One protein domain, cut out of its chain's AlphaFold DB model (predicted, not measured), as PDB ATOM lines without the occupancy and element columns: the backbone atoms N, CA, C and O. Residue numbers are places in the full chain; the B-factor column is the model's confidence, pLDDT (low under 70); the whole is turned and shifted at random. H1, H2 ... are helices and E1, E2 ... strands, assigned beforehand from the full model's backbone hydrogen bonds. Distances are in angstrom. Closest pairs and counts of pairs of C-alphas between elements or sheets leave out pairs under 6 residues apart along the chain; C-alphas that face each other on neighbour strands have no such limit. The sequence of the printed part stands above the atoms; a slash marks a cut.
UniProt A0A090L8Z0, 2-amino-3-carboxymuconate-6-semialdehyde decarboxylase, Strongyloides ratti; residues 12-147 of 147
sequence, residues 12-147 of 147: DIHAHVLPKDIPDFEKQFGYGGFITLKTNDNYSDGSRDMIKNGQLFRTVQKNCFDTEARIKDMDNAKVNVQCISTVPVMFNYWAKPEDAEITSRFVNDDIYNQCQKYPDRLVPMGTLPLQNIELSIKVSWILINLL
ATOM      1  N   ASP A  12      14.942  23.043  15.659       97.19
ATOM      2  CA  ASP A  12      13.660  22.906  16.341       97.19
ATOM      3  C   ASP A  12      13.581  21.516  16.971       97.19
ATOM      4  O   ASP A  12      13.684  20.513  16.276       97.19
ATOM      5  N   ILE A  13      13.430  21.453  18.291       97.75
ATOM      6  CA  ILE A  13      13.418  20.189  19.038       97.75
ATOM      7  C   ILE A  13      12.011  19.763  19.475       97.75
ATOM      8  O   ILE A  13      11.877  18.805  20.233       97.75
ATOM      9  N   HIS A  14      10.968  20.479  19.049       98.06
ATOM     10  CA  HIS A  14       9.595  20.212  19.462       98.06
ATOM     11  C   HIS A  14       8.649  20.289  18.266       98.06
ATOM     12  O   HIS A  14       8.002  21.305  18.009       98.06
ATOM     13  N   ALA A  15       8.508  19.167  17.565       97.88
ATOM     14  CA  ALA A  15       7.561  19.043  16.475       97.88
ATOM     15  C   ALA A  15       6.916  17.660  16.445       97.88
ATOM     16  O   ALA A  15       7.559  16.645  16.711       97.88
ATOM     17  N   HIS A  16       5.637  17.628  16.068       98.19
ATOM     18  CA  HIS A  16       4.857  16.397  16.050       98.19
ATOM     19  C   HIS A  16       4.480  15.965  14.636       98.19
ATOM     20  O   HIS A  16       4.084  16.798  13.812       98.19
ATOM     21  N   VAL A  17       4.545  14.657  14.397       98.19
ATOM     22  CA  VAL A  17       4.117  13.980  13.172       98.19
ATOM     23  C   VAL A  17       3.127  12.852  13.466       98.19
ATOM     24  O   VAL A  17       3.001  12.375  14.595       98.19
ATOM     25  N   LEU A  18       2.426  12.430  12.423       97.50
ATOM     26  CA  LEU A  18       1.543  11.277  12.378       97.50
ATOM     27  C   LEU A  18       1.951  10.372  11.211       97.50
ATOM     28  O   LEU A  18       2.276  10.896  10.143       97.50
ATOM     29  N   PRO A  19       1.859   9.041  11.367       97.00
ATOM     30  CA  PRO A  19       1.899   8.141  10.227       97.00
ATOM     31  C   PRO A  19       0.784   8.486   9.250       97.00
ATOM     32  O   PRO A  19      -0.348   8.762   9.658       97.00
ATOM     33  N   LYS A  20       1.100   8.472   7.954       94.88
ATOM     34  CA  LYS A  20       0.115   8.779   6.912       94.88
ATOM     35  C   LYS A  20      -1.016   7.762   6.923       94.88
ATOM     36  O   LYS A  20      -2.179   8.154   6.939       94.88
ATOM     37  N   ASP A  21      -0.677   6.482   6.960       93.69
ATOM     38  CA  ASP A  21      -1.637   5.391   6.870       93.69
ATOM     39  C   ASP A  21      -1.547   4.549   8.146       93.69
ATOM     40  O   ASP A  21      -0.581   3.823   8.360       93.69
ATOM     41  N   ILE A  22      -2.541   4.704   9.024       96.75
ATOM     42  CA  ILE A  22      -2.603   4.020  10.319       96.75
ATOM     43  C   ILE A  22      -3.481   2.767  10.174       96.75
ATOM     44  O   ILE A  22      -4.627   2.902   9.734       96.75
ATOM     45  N   PRO A  23      -2.984   1.565  10.534       96.69
ATOM     46  CA  PRO A  23      -3.793   0.353  10.575       96.69
ATOM     47  C   PRO A  23      -5.029   0.508  11.465       96.69
ATOM     48  O   PRO A  23      -5.018   1.245  12.450       96.69
ATOM     49  N   ASP A  24      -6.085  -0.241  11.156       96.31
ATOM     50  CA  ASP A  24      -7.263  -0.329  12.021       96.31
ATOM     51  C   ASP A  24      -6.944  -1.181  13.261       96.31
ATOM     52  O   ASP A  24      -7.250  -2.374  13.341       96.31
ATOM     53  N   PHE A  25      -6.264  -0.552  14.219       98.00
ATOM     54  CA  PHE A  25      -5.874  -1.162  15.482       98.00
ATOM     55  C   PHE A  25      -7.082  -1.534  16.345       98.00
ATOM     56  O   PHE A  25      -7.023  -2.534  17.054       98.00
ATOM     57  N   GLU A  26      -8.196  -0.797  16.249       95.94
ATOM     58  CA  GLU A  26      -9.424  -1.160  16.967       95.94
ATOM     59  C   GLU A  26      -9.933  -2.528  16.498       95.94
ATOM     60  O   GLU A  26     -10.198  -3.417  17.313       95.94
ATOM     61  N   LYS A  27      -9.988  -2.742  15.177       96.81
ATOM     62  CA  LYS A  27     -10.337  -4.041  14.592       96.81
ATOM     63  C   LYS A  27      -9.299  -5.118  14.899       96.81
ATOM     64  O   LYS A  27      -9.680  -6.257  15.158       96.81
ATOM     65  N   GLN A  28      -8.010  -4.785  14.851       97.94
ATOM     66  CA  GLN A  28      -6.924  -5.736  15.103       97.94
ATOM     67  C   GLN A  28      -6.925  -6.254  16.547       97.94
ATOM     68  O   GLN A  28      -6.738  -7.449  16.763       97.94
ATOM     69  N   PHE A  29      -7.128  -5.372  17.527       98.12
ATOM     70  CA  PHE A  29      -7.030  -5.713  18.948       98.12
ATOM     71  C   PHE A  29      -8.380  -6.072  19.584       98.12
ATOM     72  O   PHE A  29      -8.423  -6.659  20.668       98.12
ATOM     73  N   GLY A  30      -9.491  -5.749  18.916       97.94
ATOM     74  CA  GLY A  30     -10.845  -6.075  19.361       97.94
ATOM     75  C   GLY A  30     -11.402  -5.138  20.438       97.94
ATOM     76  O   GLY A  30     -12.352  -5.507  21.126       97.94
ATOM     77  N   TYR A  31     -10.822  -3.947  20.615       98.00
ATOM     78  CA  TYR A  31     -11.325  -2.904  21.514       98.00
ATOM     79  C   TYR A  31     -10.985  -1.499  20.997       98.00
ATOM     80  O   TYR A  31     -10.045  -1.317  20.229       98.00
ATOM     81  N   GLY A  32     -11.778  -0.508  21.407       96.69
ATOM     82  CA  GLY A  32     -11.672   0.866  20.912       96.69
ATOM     83  C   GLY A  32     -10.580   1.703  21.577       96.69
ATOM     84  O   GLY A  32      -9.963   1.297  22.561       96.69
ATOM     85  N   GLY A  33     -10.402   2.917  21.063       96.12
ATOM     86  CA  GLY A  33      -9.578   3.984  21.629       96.12
ATOM     87  C   GLY A  33      -8.377   4.357  20.765       96.12
ATOM     88  O   GLY A  33      -7.653   5.294  21.111       96.12
ATOM     89  N   PHE A  34      -8.183   3.677  19.639       98.06
ATOM     90  CA  PHE A  34      -7.074   3.916  18.722       98.06
ATOM     91  C   PHE A  34      -7.468   4.924  17.638       98.06
ATOM     92  O   PHE A  34      -8.634   5.069  17.280       98.06
ATOM     93  N   ILE A  35      -6.481   5.662  17.129       97.69
ATOM     94  CA  ILE A  35      -6.709   6.640  16.065       97.69
ATOM     95  C   ILE A  35      -6.725   5.947  14.709       97.69
ATOM     96  O   ILE A  35      -5.838   5.157  14.399       97.69
ATOM     97  N   THR A  36      -7.680   6.332  13.869       96.38
ATOM     98  CA  THR A  36      -7.625   6.131  12.415       96.38
ATOM     99  C   THR A  36      -7.605   7.487  11.714       96.38
ATOM    100  O   THR A  36      -8.014   8.499  12.290       96.38
ATOM    101  N   LEU A  37      -7.115   7.529  10.473       95.94
ATOM    102  CA  LEU A  37      -7.148   8.733   9.641       95.94
ATOM    103  C   LEU A  37      -8.147   8.563   8.501       95.94
ATOM    104  O   LEU A  37      -8.134   7.552   7.800       95.94
ATOM    105  N   LYS A  38      -8.979   9.581   8.291       94.94
ATOM    106  CA  LYS A  38      -9.868   9.697   7.131       94.94
ATOM    107  C   LYS A  38      -9.546  10.967   6.355       94.94
ATOM    108  O   LYS A  38      -9.073  11.941   6.935       94.94
ATOM    109  N   THR A  39      -9.783  10.963   5.048       93.00
ATOM    110  CA  THR A  39      -9.759  12.203   4.262       93.00
ATOM    111  C   THR A  39     -10.802  13.165   4.822       93.00
ATOM    112  O   THR A  39     -11.906  12.736   5.152       93.00
ATOM    113  N   ASN A  40     -10.447  14.443   4.961       91.19
ATOM    114  CA  ASN A  40     -11.424  15.474   5.275       91.19
ATOM    115  C   ASN A  40     -12.027  15.997   3.965       91.19
ATOM    116  O   ASN A  40     -11.363  16.705   3.213       91.19
ATOM    117  N   ASP A  41     -13.286  15.653   3.700       89.56
ATOM    118  CA  ASP A  41     -13.968  16.028   2.454       89.56
ATOM    119  C   ASP A  41     -14.506  17.474   2.464       89.56
ATOM    120  O   ASP A  41     -15.003  17.961   1.449       89.56
ATOM    121  N   ASN A  42     -14.401  18.188   3.592       88.06
ATOM    122  CA  ASN A  42     -14.851  19.579   3.702       88.06
ATOM    123  C   ASN A  42     -13.842  20.578   3.114       88.06
ATOM    124  O   ASN A  42     -14.207  21.723   2.841       88.06
ATOM    125  N   TYR A  43     -12.582  20.168   2.925       84.38
ATOM    126  CA  TYR A  43     -11.503  21.029   2.446       84.38
ATOM    127  C   TYR A  43     -10.701  20.351   1.331       84.38
ATOM    128  O   TYR A  43     -10.345  19.181   1.408       84.38
ATOM    129  N   SER A  44     -10.342  21.111   0.298       85.88
ATOM    130  CA  SER A  44      -9.507  20.631  -0.814       85.88
ATOM    131  C   SER A  44      -7.998  20.712  -0.535       85.88
ATOM    132  O   SER A  44      -7.187  20.496  -1.436       85.88
ATOM    133  N   ASP A  45      -7.599  21.019   0.702       89.06
ATOM    134  CA  ASP A  45      -6.200  21.207   1.116       89.06
ATOM    135  C   ASP A  45      -5.467  19.888   1.432       89.06
ATOM    136  O   ASP A  45      -4.263  19.877   1.710       89.06
ATOM    137  N   GLY A  46      -6.187  18.765   1.364       90.00
ATOM    138  CA  GLY A  46      -5.667  17.439   1.665       90.00
ATOM    139  C   GLY A  46      -5.492  17.177   3.158       90.00
ATOM    140  O   GLY A  46      -4.738  16.268   3.506       90.00
ATOM    141  N   SER A  47      -6.142  17.954   4.030       95.31
ATOM    142  CA  SER A  47      -6.237  17.663   5.462       95.31
ATOM    143  C   SER A  47      -6.885  16.299   5.730       95.31
ATOM    144  O   SER A  47      -7.624  15.738   4.913       95.31
ATOM    145  N   ARG A  48      -6.554  15.722   6.886       96.69
ATOM    146  CA  ARG A  48      -7.100  14.440   7.348       96.69
ATOM    147  C   ARG A  48      -7.751  14.608   8.711       96.69
ATOM    148  O   ARG A  48      -7.250  15.342   9.560       96.69
ATOM    149  N   ASP A  49      -8.828  13.876   8.928       97.00
ATOM    150  CA  ASP A  49      -9.510  13.793  10.207       97.00
ATOM    151  C   ASP A  49      -8.996  12.594  10.997       97.00
ATOM    152  O   ASP A  49      -9.035  11.451  10.537       97.00
ATOM    153  N   MET A  50      -8.519  12.868  12.207       97.50
ATOM    154  CA  MET A  50      -8.243  11.861  13.221       97.50
ATOM    155  C   MET A  50      -9.571  11.424  13.822       97.50
ATOM    156  O   MET A  50     -10.274  12.233  14.434       97.50
ATOM    157  N   ILE A  51      -9.900  10.150  13.667       97.06
ATOM    158  CA  ILE A  51     -11.113   9.546  14.208       97.06
ATOM    159  C   ILE A  51     -10.730   8.644  15.377       97.06
ATOM    160  O   ILE A  51      -9.828   7.817  15.248       97.06
ATOM    161  N   LYS A  52     -11.425   8.796  16.506       96.31
ATOM    162  CA  LYS A  52     -11.274   7.968  17.709       96.31
ATOM    163  C   LYS A  52     -12.645   7.445  18.113       96.31
ATOM    164  O   LYS A  52     -13.556   8.256  18.274       96.31
ATOM    165  N   ASN A  53     -12.817   6.132  18.283       94.62
ATOM    166  CA  ASN A  53     -14.119   5.536  18.624       94.62
ATOM    167  C   ASN A  53     -15.264   5.997  17.691       94.62
ATOM    168  O   ASN A  53     -16.359   6.332  18.141       94.62
ATOM    169  N   GLY A  54     -14.991   6.111  16.388       93.94
ATOM    170  CA  GLY A  54     -15.965   6.574  15.393       93.94
ATOM    171  C   GLY A  54     -16.302   8.073  15.423       93.94
ATOM    172  O   GLY A  54     -17.085   8.521  14.588       93.94
ATOM    173  N   GLN A  55     -15.710   8.858  16.325       96.06
ATOM    174  CA  GLN A  55     -15.942  10.300  16.445       96.06
ATOM    175  C   GLN A  55     -14.740  11.111  15.958       96.06
ATOM    176  O   GLN A  55     -13.591  10.683  16.092       96.06
ATOM    177  N   LEU A  56     -15.003  12.305  15.420       97.12
ATOM    178  CA  LEU A  56     -13.955  13.264  15.083       97.12
ATOM    179  C   LEU A  56     -13.215  13.679  16.358       97.12
ATOM    180  O   LEU A  56     -13.803  14.263  17.264       97.12
ATOM    181  N   PHE A  57     -11.917  13.395  16.409       97.19
ATOM    182  CA  PHE A  57     -11.037  13.834  17.485       97.19
ATOM    183  C   PHE A  57     -10.385  15.174  17.142       97.19
ATOM    184  O   PHE A  57     -10.428  16.113  17.933       97.19
ATOM    185  N   ARG A  58      -9.768  15.263  15.956       96.62
ATOM    186  CA  ARG A  58      -9.058  16.458  15.483       96.62
ATOM    187  C   ARG A  58      -8.806  16.389  13.978       96.62
ATOM    188  O   ARG A  58      -8.403  15.347  13.480       96.62
ATOM    189  N   THR A  59      -8.924  17.515  13.282       96.75
ATOM    190  CA  THR A  59      -8.416  17.666  11.909       96.75
ATOM    191  C   THR A  59      -6.940  18.063  11.932       96.75
ATOM    192  O   THR A  59      -6.533  18.958  12.682       96.75
ATOM    193  N   VAL A  60      -6.123  17.402  11.115       96.56
ATOM    194  CA  VAL A  60      -4.693  17.684  10.950       96.56
ATOM    195  C   VAL A  60      -4.377  18.096   9.518       96.56
ATOM    196  O   VAL A  60      -4.899  17.545   8.549       96.56
ATOM    197  N   GLN A  61      -3.495  19.083   9.395       96.12
ATOM    198  CA  GLN A  61      -3.002  19.555   8.108       96.12
ATOM    199  C   GLN A  61      -1.963  18.594   7.531       96.12
ATOM    200  O   GLN A  61      -1.358  17.788   8.245       96.12
ATOM    201  N   LYS A  62      -1.731  18.716   6.221       95.62
ATOM    202  CA  LYS A  62      -0.846  17.843   5.450       95.62
ATOM    203  C   LYS A  62       0.566  17.723   6.040       95.62
ATOM    204  O   LYS A  62       1.097  16.622   6.110       95.62
ATOM    205  N   ASN A  63       1.144  18.812   6.548       95.62
ATOM    206  CA  ASN A  63       2.475  18.815   7.172       95.62
ATOM    207  C   ASN A  63       2.599  17.911   8.417       95.62
ATOM    208  O   ASN A  63       3.709  17.573   8.833       95.62
ATOM    209  N   CYS A  64       1.486  17.486   9.019       97.00
ATOM    210  CA  CYS A  64       1.497  16.555  10.140       97.00
ATOM    211  C   CYS A  64       1.844  15.122   9.701       97.00
ATOM    212  O   CYS A  64       2.463  14.410  10.478       97.00
ATOM    213  N   PHE A  65       1.521  14.714   8.469       96.50
ATOM    214  CA  PHE A  65       1.700  13.330   7.992       96.50
ATOM    215  C   PHE A  65       2.381  13.207   6.615       96.50
ATOM    216  O   PHE A  65       2.535  12.110   6.079       96.50
ATOM    217  N   ASP A  66       2.773  14.326   6.007       97.12
ATOM    218  CA  ASP A  66       3.464  14.389   4.722       97.12
ATOM    219  C   ASP A  66       4.818  15.090   4.899       97.12
ATOM    220  O   ASP A  66       4.898  16.287   5.189       97.12
ATOM    221  N   THR A  67       5.894  14.313   4.750       97.44
ATOM    222  CA  THR A  67       7.267  14.770   4.995       97.44
ATOM    223  C   THR A  67       7.681  15.904   4.050       97.44
ATOM    224  O   THR A  67       8.333  16.846   4.484       97.44
ATOM    225  N   GLU A  68       7.257  15.870   2.786       96.50
ATOM    226  CA  GLU A  68       7.565  16.912   1.790       96.50
ATOM    227  C   GLU A  68       6.915  18.251   2.169       96.50
ATOM    228  O   GLU A  68       7.567  19.299   2.171       96.50
ATOM    229  N   ALA A  69       5.632  18.222   2.549       96.81
ATOM    230  CA  ALA A  69       4.928  19.405   3.036       96.81
ATOM    231  C   ALA A  69       5.616  19.996   4.277       96.81
ATOM    232  O   ALA A  69       5.794  21.210   4.361       96.81
ATOM    233  N   ARG A  70       6.074  19.144   5.203       97.12
ATOM    234  CA  ARG A  70       6.845  19.575   6.375       97.12
ATOM    235  C   ARG A  70       8.167  20.236   6.005       97.12
ATOM    236  O   ARG A  70       8.478  21.284   6.559       97.12
ATOM    237  N   ILE A  71       8.940  19.658   5.087       96.56
ATOM    238  CA  ILE A  71      10.221  20.239   4.663       96.56
ATOM    239  C   ILE A  71      10.005  21.613   4.028       96.56
ATOM    240  O   ILE A  71      10.738  22.551   4.339       96.56
ATOM    241  N   LYS A  72       8.947  21.777   3.227       95.81
ATOM    242  CA  LYS A  72       8.566  23.086   2.684       95.81
ATOM    243  C   LYS A  72       8.246  24.100   3.789       95.81
ATOM    244  O   LYS A  72       8.693  25.244   3.714       95.81
ATOM    245  N   ASP A  73       7.512  23.693   4.822       96.12
ATOM    246  CA  ASP A  73       7.219  24.552   5.975       96.12
ATOM    247  C   ASP A  73       8.486  24.902   6.768       96.12
ATOM    248  O   ASP A  73       8.674  26.059   7.151       96.12
ATOM    249  N   MET A  74       9.391  23.939   6.964       95.88
ATOM    250  CA  MET A  74      10.700  24.167   7.585       95.88
ATOM    251  C   MET A  74      11.523  25.183   6.791       95.88
ATOM    252  O   MET A  74      12.108  26.084   7.391       95.88
ATOM    253  N   ASP A  75      11.548  25.081   5.462       94.62
ATOM    254  CA  ASP A  75      12.268  26.014   4.595       94.62
ATOM    255  C   ASP A  75      11.688  27.433   4.696       94.62
ATOM    256  O   ASP A  75      12.439  28.392   4.891       94.62
ATOM    257  N   ASN A  76      10.357  27.570   4.674       94.06
ATOM    258  CA  ASN A  76       9.669  28.851   4.876       94.06
ATOM    259  C   ASN A  76       9.974  29.459   6.256       94.06
ATOM    260  O   ASN A  76      10.192  30.666   6.381       94.06
ATOM    261  N   ALA A  77      10.027  28.622   7.295       94.12
ATOM    262  CA  ALA A  77      10.339  29.014   8.668       94.12
ATOM    263  C   ALA A  77      11.849  29.139   8.955       94.12
ATOM    264  O   ALA A  77      12.239  29.436  10.097       94.12
ATOM    265  N   LYS A  78      12.696  28.902   7.942       93.88
ATOM    266  CA  LYS A  78      14.163  28.899   8.019       93.88
ATOM    267  C   LYS A  78      14.712  27.960   9.104       93.88
ATOM    268  O   LYS A  78      15.666  28.303   9.798       93.88
ATOM    269  N   VAL A  79      14.069  26.807   9.298       94.94
ATOM    270  CA  VAL A  79      14.491  25.734  10.214       94.94
ATOM    271  C   VAL A  79      15.415  24.780   9.464       94.94
ATOM    272  O   VAL A  79      15.034  24.178   8.457       94.94
ATOM    273  N   ASN A  80      16.647  24.634   9.949       93.75
ATOM    274  CA  ASN A  80      17.651  23.778   9.325       93.75
ATOM    275  C   ASN A  80      17.454  22.318   9.713       93.75
ATOM    276  O   ASN A  80      17.486  21.461   8.840       93.75
ATOM    277  N   VAL A  81      17.226  22.037  10.993       95.44
ATOM    278  CA  VAL A  81      17.022  20.674  11.491       95.44
ATOM    279  C   VAL A  81      15.835  20.668  12.441       95.44
ATOM    280  O   VAL A  81      15.698  21.584  13.254       95.44
ATOM    281  N   GLN A  82      14.984  19.652  12.337       97.56
ATOM    282  CA  GLN A  82      13.847  19.463  13.227       97.56
ATOM    283  C   GLN A  82      13.865  18.053  13.830       97.56
ATOM    284  O   GLN A  82      13.909  17.063  13.098       97.56
ATOM    285  N   CYS A  83      13.812  17.956  15.157       98.19
ATOM    286  CA  CYS A  83      13.498  16.704  15.833       98.19
ATOM    287  C   CYS A  83      11.988  16.474  15.759       98.19
ATOM    288  O   CYS A  83      11.208  17.359  16.120       98.19
ATOM    289  N   ILE A  84      11.576  15.297  15.294       98.38
ATOM    290  CA  ILE A  84      10.164  14.939  15.142       98.38
ATOM    291  C   ILE A  84       9.800  13.780  16.069       98.38
ATOM    292  O   ILE A  84      10.509  12.778  16.147       98.38
ATOM    293  N   SER A  85       8.670  13.916  16.758       98.31
ATOM    294  CA  SER A  85       8.083  12.875  17.601       98.31
ATOM    295  C   SER A  85       6.631  12.623  17.204       98.31
ATOM    296  O   SER A  85       6.021  13.401  16.471       98.31
ATOM    297  N   THR A  86       6.024  11.560  17.720       98.00
ATOM    298  CA  THR A  86       4.588  11.338  17.505       98.00
ATOM    299  C   THR A  86       3.723  12.373  18.239       98.00
ATOM    300  O   THR A  86       4.194  13.063  19.153       98.00
ATOM    301  N   VAL A  87       2.451  12.495  17.847       97.56
ATOM    302  CA  VAL A  87       1.443  13.267  18.593       97.56
ATOM    303  C   VAL A  87       1.015  12.523  19.870       97.56
ATOM    304  O   VAL A  87       0.899  11.298  19.847       97.56
ATOM    305  N   PRO A  88       0.667  13.219  20.971       97.19
ATOM    306  CA  PRO A  88       0.423  12.565  22.263       97.19
ATOM    307  C   PRO A  88      -0.660  11.479  22.281       97.19
ATOM    308  O   PRO A  88      -0.574  10.527  23.052       97.19
ATOM    309  N   VAL A  89      -1.687  11.585  21.432       97.06
ATOM    310  CA  VAL A  89      -2.765  10.582  21.386       97.06
ATOM    311  C   VAL A  89      -2.290   9.220  20.863       97.06
ATOM    312  O   VAL A  89      -2.933   8.218  21.149       97.06
ATOM    313  N   MET A  90      -1.148   9.171  20.168       97.69
ATOM    314  CA  MET A  90      -0.538   7.936  19.665       97.69
ATOM    315  C   MET A  90       0.343   7.223  20.702       97.69
ATOM    316  O   MET A  90       0.862   6.150  20.408       97.69
ATOM    317  N   PHE A  91       0.510   7.772  21.913       98.06
ATOM    318  CA  PHE A  91       1.262   7.105  22.983       98.06
ATOM    319  C   PHE A  91       0.579   5.835  23.503       98.06
ATOM    320  O   PHE A  91       1.257   4.917  23.948       98.06
ATOM    321  N   ASN A  92      -0.757   5.769  23.456       98.00
ATOM    322  CA  ASN A  92      -1.540   4.581  23.822       98.00
ATOM    323  C   ASN A  92      -1.215   3.965  25.203       98.00
ATOM    324  O   ASN A  92      -1.415   2.772  25.406       98.00
ATOM    325  N   TYR A  93      -0.779   4.759  26.192       98.06
ATOM    326  CA  TYR A  93      -0.439   4.247  27.536       98.06
ATOM    327  C   TYR A  93      -1.620   3.631  28.305       98.06
ATOM    328  O   TYR A  93      -1.424   2.954  29.307       98.06
ATOM    329  N   TRP A  94      -2.848   3.861  27.838       97.62
ATOM    330  CA  TRP A  94      -4.077   3.270  28.371       97.62
ATOM    331  C   TRP A  94      -4.368   1.865  27.808       97.62
ATOM    332  O   TRP A  94      -5.220   1.164  28.349       97.62
ATOM    333  N   ALA A  95      -3.709   1.471  26.712       98.38
ATOM    334  CA  ALA A  95      -3.924   0.193  26.042       98.38
ATOM    335  C   ALA A  95      -3.220  -0.961  26.773       98.38
ATOM    336  O   ALA A  95      -2.337  -0.744  27.615       98.38
ATOM    337  N   LYS A  96      -3.571  -2.202  26.411       98.69
ATOM    338  CA  LYS A  96      -2.845  -3.386  26.894       98.69
ATOM    339  C   LYS A  96      -1.358  -3.263  26.519       98.69
ATOM    340  O   LYS A  96      -1.070  -2.820  25.403       98.69
ATOM    341  N   PRO A  97      -0.418  -3.623  27.409       98.56
ATOM    342  CA  PRO A  97       1.011  -3.439  27.162       98.56
ATOM    343  C   PRO A  97       1.518  -4.016  25.833       98.56
ATOM    344  O   PRO A  97       2.319  -3.378  25.154       98.56
ATOM    345  N   GLU A  98       1.030  -5.187  25.435       98.50
ATOM    346  CA  GLU A  98       1.430  -5.889  24.213       98.50
ATOM    347  C   GLU A  98       0.941  -5.159  22.951       98.50
ATOM    348  O   GLU A  98       1.676  -5.024  21.973       98.50
ATOM    349  N   ASP A  99      -0.268  -4.599  22.991       98.62
ATOM    350  CA  ASP A  99      -0.814  -3.794  21.894       98.62
ATOM    351  C   ASP A  99      -0.117  -2.423  21.818       98.62
ATOM    352  O   ASP A  99       0.141  -1.881  20.737       98.62
ATOM    353  N   ALA A 100       0.267  -1.863  22.970       98.44
ATOM    354  CA  ALA A 100       1.084  -0.655  23.036       98.44
ATOM    355  C   ALA A 100       2.509  -0.880  22.513       98.44
ATOM    356  O   ALA A 100       3.067   0.024  21.890       98.44
ATOM    357  N   GLU A 101       3.096  -2.071  22.694       98.38
ATOM    358  CA  GLU A 101       4.350  -2.449  22.030       98.38
ATOM    359  C   GLU A 101       4.181  -2.390  20.505       98.38
ATOM    360  O   GLU A 101       4.987  -1.749  19.828       98.38
ATOM    361  N   ILE A 102       3.132  -3.023  19.967       98.38
ATOM    362  CA  ILE A 102       2.860  -3.065  18.521       98.38
ATOM    363  C   ILE A 102       2.699  -1.649  17.962       98.38
ATOM    364  O   ILE A 102       3.356  -1.285  16.985       98.38
ATOM    365  N   THR A 103       1.863  -0.828  18.598       98.31
ATOM    366  CA  THR A 103       1.623   0.549  18.142       98.31
ATOM    367  C   THR A 103       2.857   1.439  18.296       98.31
ATOM    368  O   THR A 103       3.141   2.222  17.391       98.31
ATOM    369  N   SER A 104       3.641   1.284  19.370       98.31
ATOM    370  CA  SER A 104       4.898   2.027  19.552       98.31
ATOM    371  C   SER A 104       5.899   1.705  18.449       98.31
ATOM    372  O   SER A 104       6.464   2.619  17.859       98.31
ATOM    373  N   ARG A 105       6.087   0.419  18.118       97.69
ATOM    374  CA  ARG A 105       6.960  -0.009  17.011       97.69
ATOM    375  C   ARG A 105       6.505   0.561  15.679       97.69
ATOM    376  O   ARG A 105       7.306   1.172  14.991       97.69
ATOM    377  N   PHE A 106       5.218   0.435  15.369       97.94
ATOM    378  CA  PHE A 106       4.647   0.977  14.140       97.94
ATOM    379  C   PHE A 106       4.915   2.485  13.991       97.94
ATOM    380  O   PHE A 106       5.374   2.940  12.945       97.94
ATOM    381  N   VAL A 107       4.670   3.261  15.050       97.88
ATOM    382  CA  VAL A 107       4.926   4.708  15.062       97.88
ATOM    383  C   VAL A 107       6.416   5.013  14.905       97.88
ATOM    384  O   VAL A 107       6.786   5.926  14.172       97.88
ATOM    385  N   ASN A 108       7.269   4.257  15.590       97.88
ATOM    386  CA  ASN A 108       8.716   4.420  15.537       97.88
ATOM    387  C   ASN A 108       9.285   4.128  14.144       97.88
ATOM    388  O   ASN A 108      10.096   4.911  13.650       97.88
ATOM    389  N   ASP A 109       8.830   3.052  13.503       96.94
ATOM    390  CA  ASP A 109       9.232   2.674  12.149       96.94
ATOM    391  C   ASP A 109       8.804   3.746  11.137       96.94
ATOM    392  O   ASP A 109       9.579   4.119  10.257       96.94
ATOM    393  N   ASP A 110       7.594   4.300  11.274       97.56
ATOM    394  CA  ASP A 110       7.139   5.408  10.431       97.56
ATOM    395  C   ASP A 110       7.999   6.668  10.626       97.56
ATOM    396  O   ASP A 110       8.504   7.211   9.642       97.56
ATOM    397  N   ILE A 111       8.249   7.094  11.870       97.56
ATOM    398  CA  ILE A 111       9.116   8.248  12.174       97.56
ATOM    399  C   ILE A 111      10.514   8.044  11.580       97.56
ATOM    400  O   ILE A 111      11.044   8.946  10.928       97.56
ATOM    401  N   TYR A 112      11.096   6.857  11.762       96.62
ATOM    402  CA  TYR A 112      12.390   6.512  11.187       96.62
ATOM    403  C   TYR A 112      12.370   6.635   9.658       96.62
ATOM    404  O   TYR A 112      13.207   7.330   9.081       96.62
ATOM    405  N   ASN A 113      11.365   6.058   8.995       96.06
ATOM    406  CA  ASN A 113      11.208   6.139   7.541       96.06
ATOM    407  C   ASN A 113      11.011   7.578   7.037       96.06
ATOM    408  O   ASN A 113      11.487   7.920   5.954       96.06
ATOM    409  N   GLN A 114      10.331   8.440   7.799       96.88
ATOM    410  CA  GLN A 114      10.239   9.867   7.482       96.88
ATOM    411  C   GLN A 114      11.609  10.548   7.573       96.88
ATOM    412  O   GLN A 114      11.986  11.278   6.654       96.88
ATOM    413  N   CYS A 115      12.376  10.280   8.633       96.44
ATOM    414  CA  CYS A 115      13.724  10.821   8.809       96.44
ATOM    415  C   CYS A 115      14.691  10.365   7.710       96.44
ATOM    416  O   CYS A 115      15.460  11.183   7.213       96.44
ATOM    417  N   GLN A 116      14.603   9.115   7.246       95.75
ATOM    418  CA  GLN A 116      15.446   8.592   6.161       95.75
ATOM    419  C   GLN A 116      15.240   9.296   4.810       95.75
ATOM    420  O   GLN A 116      16.130   9.261   3.962       95.75
ATOM    421  N   LYS A 117      14.106   9.976   4.591       95.94
ATOM    422  CA  LYS A 117      13.903  10.801   3.384       95.94
ATOM    423  C   LYS A 117      14.760  12.070   3.398       95.94
ATOM    424  O   LYS A 117      15.150  12.548   2.338       95.94
ATOM    425  N   TYR A 118      15.050  12.601   4.588       95.94
ATOM    426  CA  TYR A 118      15.848  13.813   4.793       95.94
ATOM    427  C   TYR A 118      16.764  13.673   6.017       95.94
ATOM    428  O   TYR A 118      16.585  14.386   7.011       95.94
ATOM    429  N   PRO A 119      17.755  12.767   5.966       94.50
ATOM    430  CA  PRO A 119      18.569  12.414   7.129       94.50
ATOM    431  C   PRO A 119      19.470  13.562   7.608       94.50
ATOM    432  O   PRO A 119      19.941  13.545   8.739       94.50
ATOM    433  N   ASP A 120      19.694  14.589   6.780       93.44
ATOM    434  CA  ASP A 120      20.404  15.816   7.161       93.44
ATOM    435  C   ASP A 120      19.481  16.929   7.696       93.44
ATOM    436  O   ASP A 120      19.964  17.992   8.083       93.44
ATOM    437  N   ARG A 121      18.159  16.709   7.740       95.19
ATOM    438  CA  ARG A 121      17.161  17.704   8.181       95.19
ATOM    439  C   ARG A 121      16.276  17.219   9.325       95.19
ATOM    440  O   ARG A 121      15.749  18.055  10.057       95.19
ATOM    441  N   LEU A 122      16.067  15.914   9.469       96.88
ATOM    442  CA  LEU A 122      15.106  15.350  10.414       96.88
ATOM    443  C   LEU A 122      15.788  14.391  11.385       96.88
ATOM    444  O   LEU A 122      16.504  13.487  10.967       96.88
ATOM    445  N   VAL A 123      15.501  14.560  12.674       97.00
ATOM    446  CA  VAL A 123      16.014  13.697  13.745       97.00
ATOM    447  C   VAL A 123      14.843  12.965  14.412       97.00
ATOM    448  O   VAL A 123      13.894  13.623  14.846       97.00
ATOM    449  N   PRO A 124      14.865  11.626  14.498       96.94
ATOM    450  CA  PRO A 124      13.749  10.867  15.044       96.94
ATOM    451  C   PRO A 124      13.747  10.879  16.578       96.94
ATOM    452  O   PRO A 124      14.779  10.684  17.219       96.94
ATOM    453  N   MET A 125      12.563  11.036  17.173       96.94
ATOM    454  CA  MET A 125      12.303  10.781  18.592       96.94
ATOM    455  C   MET A 125      11.225   9.704  18.734       96.94
ATOM    456  O   MET A 125      10.052   9.938  18.437       96.94
ATOM    457  N   GLY A 126      11.636   8.520  19.189       95.56
ATOM    458  CA  GLY A 126      10.739   7.378  19.355       95.56
ATOM    459  C   GLY A 126       9.859   7.451  20.607       95.56
ATOM    460  O   GLY A 126      10.136   8.187  21.554       95.56
ATOM    461  N   THR A 127       8.802   6.644  20.609       97.62
ATOM    462  CA  THR A 127       7.900   6.403  21.741       97.62
ATOM    463  C   THR A 127       8.079   4.989  22.299       97.62
ATOM    464  O   THR A 127       8.494   4.075  21.584       97.62
ATOM    465  N   LEU A 128       7.748   4.801  23.578       98.31
ATOM    466  CA  LEU A 128       7.872   3.536  24.307       98.31
ATOM    467  C   LEU A 128       6.547   3.193  25.004       98.31
ATOM    468  O   LEU A 128       5.883   4.116  25.462       98.31
ATOM    469  N   PRO A 129       6.176   1.912  25.171       98.19
ATOM    470  CA  PRO A 129       5.002   1.510  25.947       98.19
ATOM    471  C   PRO A 129       5.252   1.649  27.463       98.19
ATOM    472  O   PRO A 129       5.480   0.663  28.167       98.19
ATOM    473  N   LEU A 130       5.228   2.886  27.975       98.25
ATOM    474  CA  LEU A 130       5.673   3.234  29.335       98.25
ATOM    475  C   LEU A 130       4.872   2.590  30.477       98.25
ATOM    476  O   LEU A 130       5.331   2.596  31.617       98.25
ATOM    477  N   GLN A 131       3.707   2.008  30.198       98.38
ATOM    478  CA  GLN A 131       2.947   1.227  31.175       98.38
ATOM    479  C   GLN A 131       3.590  -0.136  31.501       98.38
ATOM    480  O   GLN A 131       3.164  -0.794  32.448       98.38
ATOM    481  N   ASN A 132       4.597  -0.577  30.735       98.56
ATOM    482  CA  ASN A 132       5.351  -1.803  30.991       98.56
ATOM    483  C   ASN A 132       6.857  -1.580  30.765       98.56
ATOM    484  O   ASN A 132       7.309  -1.269  29.660       98.56
ATOM    485  N   ILE A 133       7.640  -1.761  31.831       98.38
ATOM    486  CA  ILE A 133       9.084  -1.492  31.843       98.38
ATOM    487  C   ILE A 133       9.846  -2.452  30.919       98.38
ATOM    488  O   ILE A 133      10.689  -2.004  30.145       98.38
ATOM    489  N   GLU A 134       9.544  -3.753  30.957       98.38
ATOM    490  CA  GLU A 134      10.238  -4.760  30.142       98.38
ATOM    491  C   GLU A 134      10.020  -4.515  28.645       98.38
ATOM    492  O   GLU A 134      10.974  -4.503  27.861       98.38
ATOM    493  N   LEU A 135       8.776  -4.229  28.250       98.31
ATOM    494  CA  LEU A 135       8.446  -3.882  26.869       98.31
ATOM    495  C   LEU A 135       9.051  -2.536  26.460       98.31
ATOM    496  O   LEU A 135       9.542  -2.411  25.339       98.31
ATOM    497  N   SER A 136       9.092  -1.548  27.358       98.38
ATOM    498  CA  SER A 136       9.766  -0.268  27.099       98.38
ATOM    499  C   SER A 136      11.249  -0.454  26.800       98.38
ATOM    500  O   SER A 136      11.751   0.091  25.818       98.38
ATOM    501  N   ILE A 137      11.943  -1.274  27.593       97.69
ATOM    502  CA  ILE A 137      13.351  -1.613  27.360       97.69
ATOM    503  C   ILE A 137      13.500  -2.324  26.009       97.69
ATOM    504  O   ILE A 137      14.323  -1.918  25.191       97.69
ATOM    505  N   LYS A 138      12.668  -3.333  25.728       96.56
ATOM    506  CA  LYS A 138      12.686  -4.084  24.461       96.56
ATOM    507  C   LYS A 138      12.489  -3.183  23.235       96.56
ATOM    508  O   LYS A 138      13.204  -3.335  22.246       96.56
ATOM    509  N   VAL A 139      11.536  -2.251  23.279       96.62
ATOM    510  CA  VAL A 139      11.281  -1.297  22.184       96.62
ATOM    511  C   VAL A 139      12.427  -0.291  22.058       96.62
ATOM    512  O   VAL A 139      12.870  -0.020  20.943       96.62
ATOM    513  N   SER A 140      12.960   0.208  23.177       94.12
ATOM    514  CA  SER A 140      14.097   1.137  23.189       94.12
ATOM    515  C   SER A 140      15.353   0.529  22.562       94.12
ATOM    516  O   SER A 140      16.005   1.192  21.759       94.12
ATOM    517  N   TRP A 141      15.658  -0.740  22.846       88.25
ATOM    518  CA  TRP A 141      16.782  -1.432  22.210       88.25
ATOM    519  C   TRP A 141      16.649  -1.475  20.689       88.25
ATOM    520  O   TRP A 141      17.629  -1.260  19.983       88.25
ATOM    521  N   ILE A 142      15.448  -1.719  20.169       81.88
ATOM    522  CA  ILE A 142      15.236  -1.811  18.720       81.88
ATOM    523  C   ILE A 142      15.322  -0.439  18.065       81.88
ATOM    524  O   ILE A 142      15.960  -0.321  17.029       81.88
ATOM    525  N   LEU A 143      14.792   0.601  18.711       81.69
ATOM    526  CA  LEU A 143      14.979   1.985  18.273       81.69
ATOM    527  C   LEU A 143      16.457   2.356  18.115       81.69
ATOM    528  O   LEU A 143      16.839   2.910  17.092       81.69
ATOM    529  N   ILE A 144      17.282   2.038  19.114       80.19
ATOM    530  CA  ILE A 144      18.707   2.394  19.111       80.19
ATOM    531  C   ILE A 144      19.474   1.639  18.018       80.19
ATOM    532  O   ILE A 144      20.412   2.190  17.465       80.19
ATOM    533  N   ASN A 145      19.084   0.402  17.694       77.94
ATOM    534  CA  ASN A 145      19.763  -0.409  16.674       77.94
ATOM    535  C   ASN A 145      19.262  -0.161  15.238       77.94
ATOM    536  O   ASN A 145      19.812  -0.739  14.302       77.94
ATOM    537  N   LEU A 146      18.211   0.644  15.056       64.38
ATOM    538  CA  LEU A 146      17.738   1.082  13.740       64.38
ATOM    539  C   LEU A 146      18.386   2.403  13.290       64.38
ATOM    540  O   LEU A 146      18.330   2.704  12.102       64.38
ATOM    541  N   LEU A 147      18.972   3.176  14.215       55.88
ATOM    542  CA  LEU A 147      19.679   4.442  13.969       55.88
ATOM    543  C   LEU A 147      21.174   4.221  13.720       55.88
ATOM    544  O   LEU A 147      21.730   4.994  12.909       55.88
TER     545      LEU A 147
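AT A GLANCE: This is residues 12 to 147 of the 147 residues of the protein "2-amino-3-carboxymuconate-6-semialdehyde decarboxylase" of Strongyloides ratti (UniProt A0A090L8Z0). Two small sheets stand apart in a flat body: a parallel one, E1 E5 E6, with the long helix H4 over one face, and an antiparallel one, E2 E3 E4. H5 runs side by side with H4, while the short helices H1 and H3 meet the second sheet only at its fringe. The printed part has 136 residues, with five named helices and six named strands in the order E1 H1 E2 E3 E4 H2 E5 H3 H4 E6 H5; the class is mixed, helices and strands. It is compact, with a radius of gyration of the C-alphas of 15.2 A and spans of 41 by 39 by 19 A.

HOW THE PARTS SIT: E1, residues 12 to 17, is an edge strand and the parallel neighbour of E5, residues 81 to 86, at 40 degrees; N 83 and O 12 are 2.8 A apart, within hydrogen-bond range. H1, residues 25 to 29, only grazes the sheet of E2, residues 35 to 39, E3, residues 48 to 52, and E4, residues 55 to 60. These three form a meander, each strand the antiparallel neighbour of the one before, with two hairpins; N 38 and O 49 are 2.9 A apart, N 50 and O 58 2.8 A. H2, residues 67 to 76, and H4, residues 97 to 117, make two layers with the sheet E1 E5 E6, whose other edge strand is E6, residues 122 to 125: helices on one face of a sheet. E5 and E6 are parallel at 34 degrees, with N 84 and O 123 2.9 A apart. H4 runs along the strands at a height over the sheet of 6.7 A, at 9 degrees to E6 on the local plane; C-alphas Cys 115 and Leu 122 are the closest, 5.0 A apart. E5, H3, H4 and E6 form a strand-helix-strand unit, two parallel neighbour strands with helices between, and its crossover is right-handed. H3, residues 88 to 91, touches H4 at its residues 100 to 107 alone, closest at the C-alphas of Phe 91 and Ser 104, 7.1 A, and only grazes the sheet E2 E3 E4. H5, residues 133 to 146, touches H4 at a shallow tilt of 19 degrees, the same way, closest at the C-alphas of Glu 101 and Leu 135, 6.5 A. Every O i to N i+4 pair is within hydrogen-bond range in H1, H2 and H5, and 16 of 17 in H4; H3 is too short for such a pair.

IN THESE COORDINATES: E1 begins at C-alpha 12, (13.660, 22.906, 16.341). From first to last C-alpha, E5 measures 16.7 A, E4 14.5 A and H2 14.3 A. H4 measures 30.6 A, from C-alpha 97 at (1.011, -3.439, 27.162). H5 measures 20.2 A and ends at C-alpha 146, (17.738, 1.082, 13.740).

THE WHOLE: The C-alphas of Ser 44 and Glu 134, the two farthest apart, are 44.6 A apart. The printed part has no cut and no long link. Its mean pLDDT is 95.3; residues 146 to 147 are under 70.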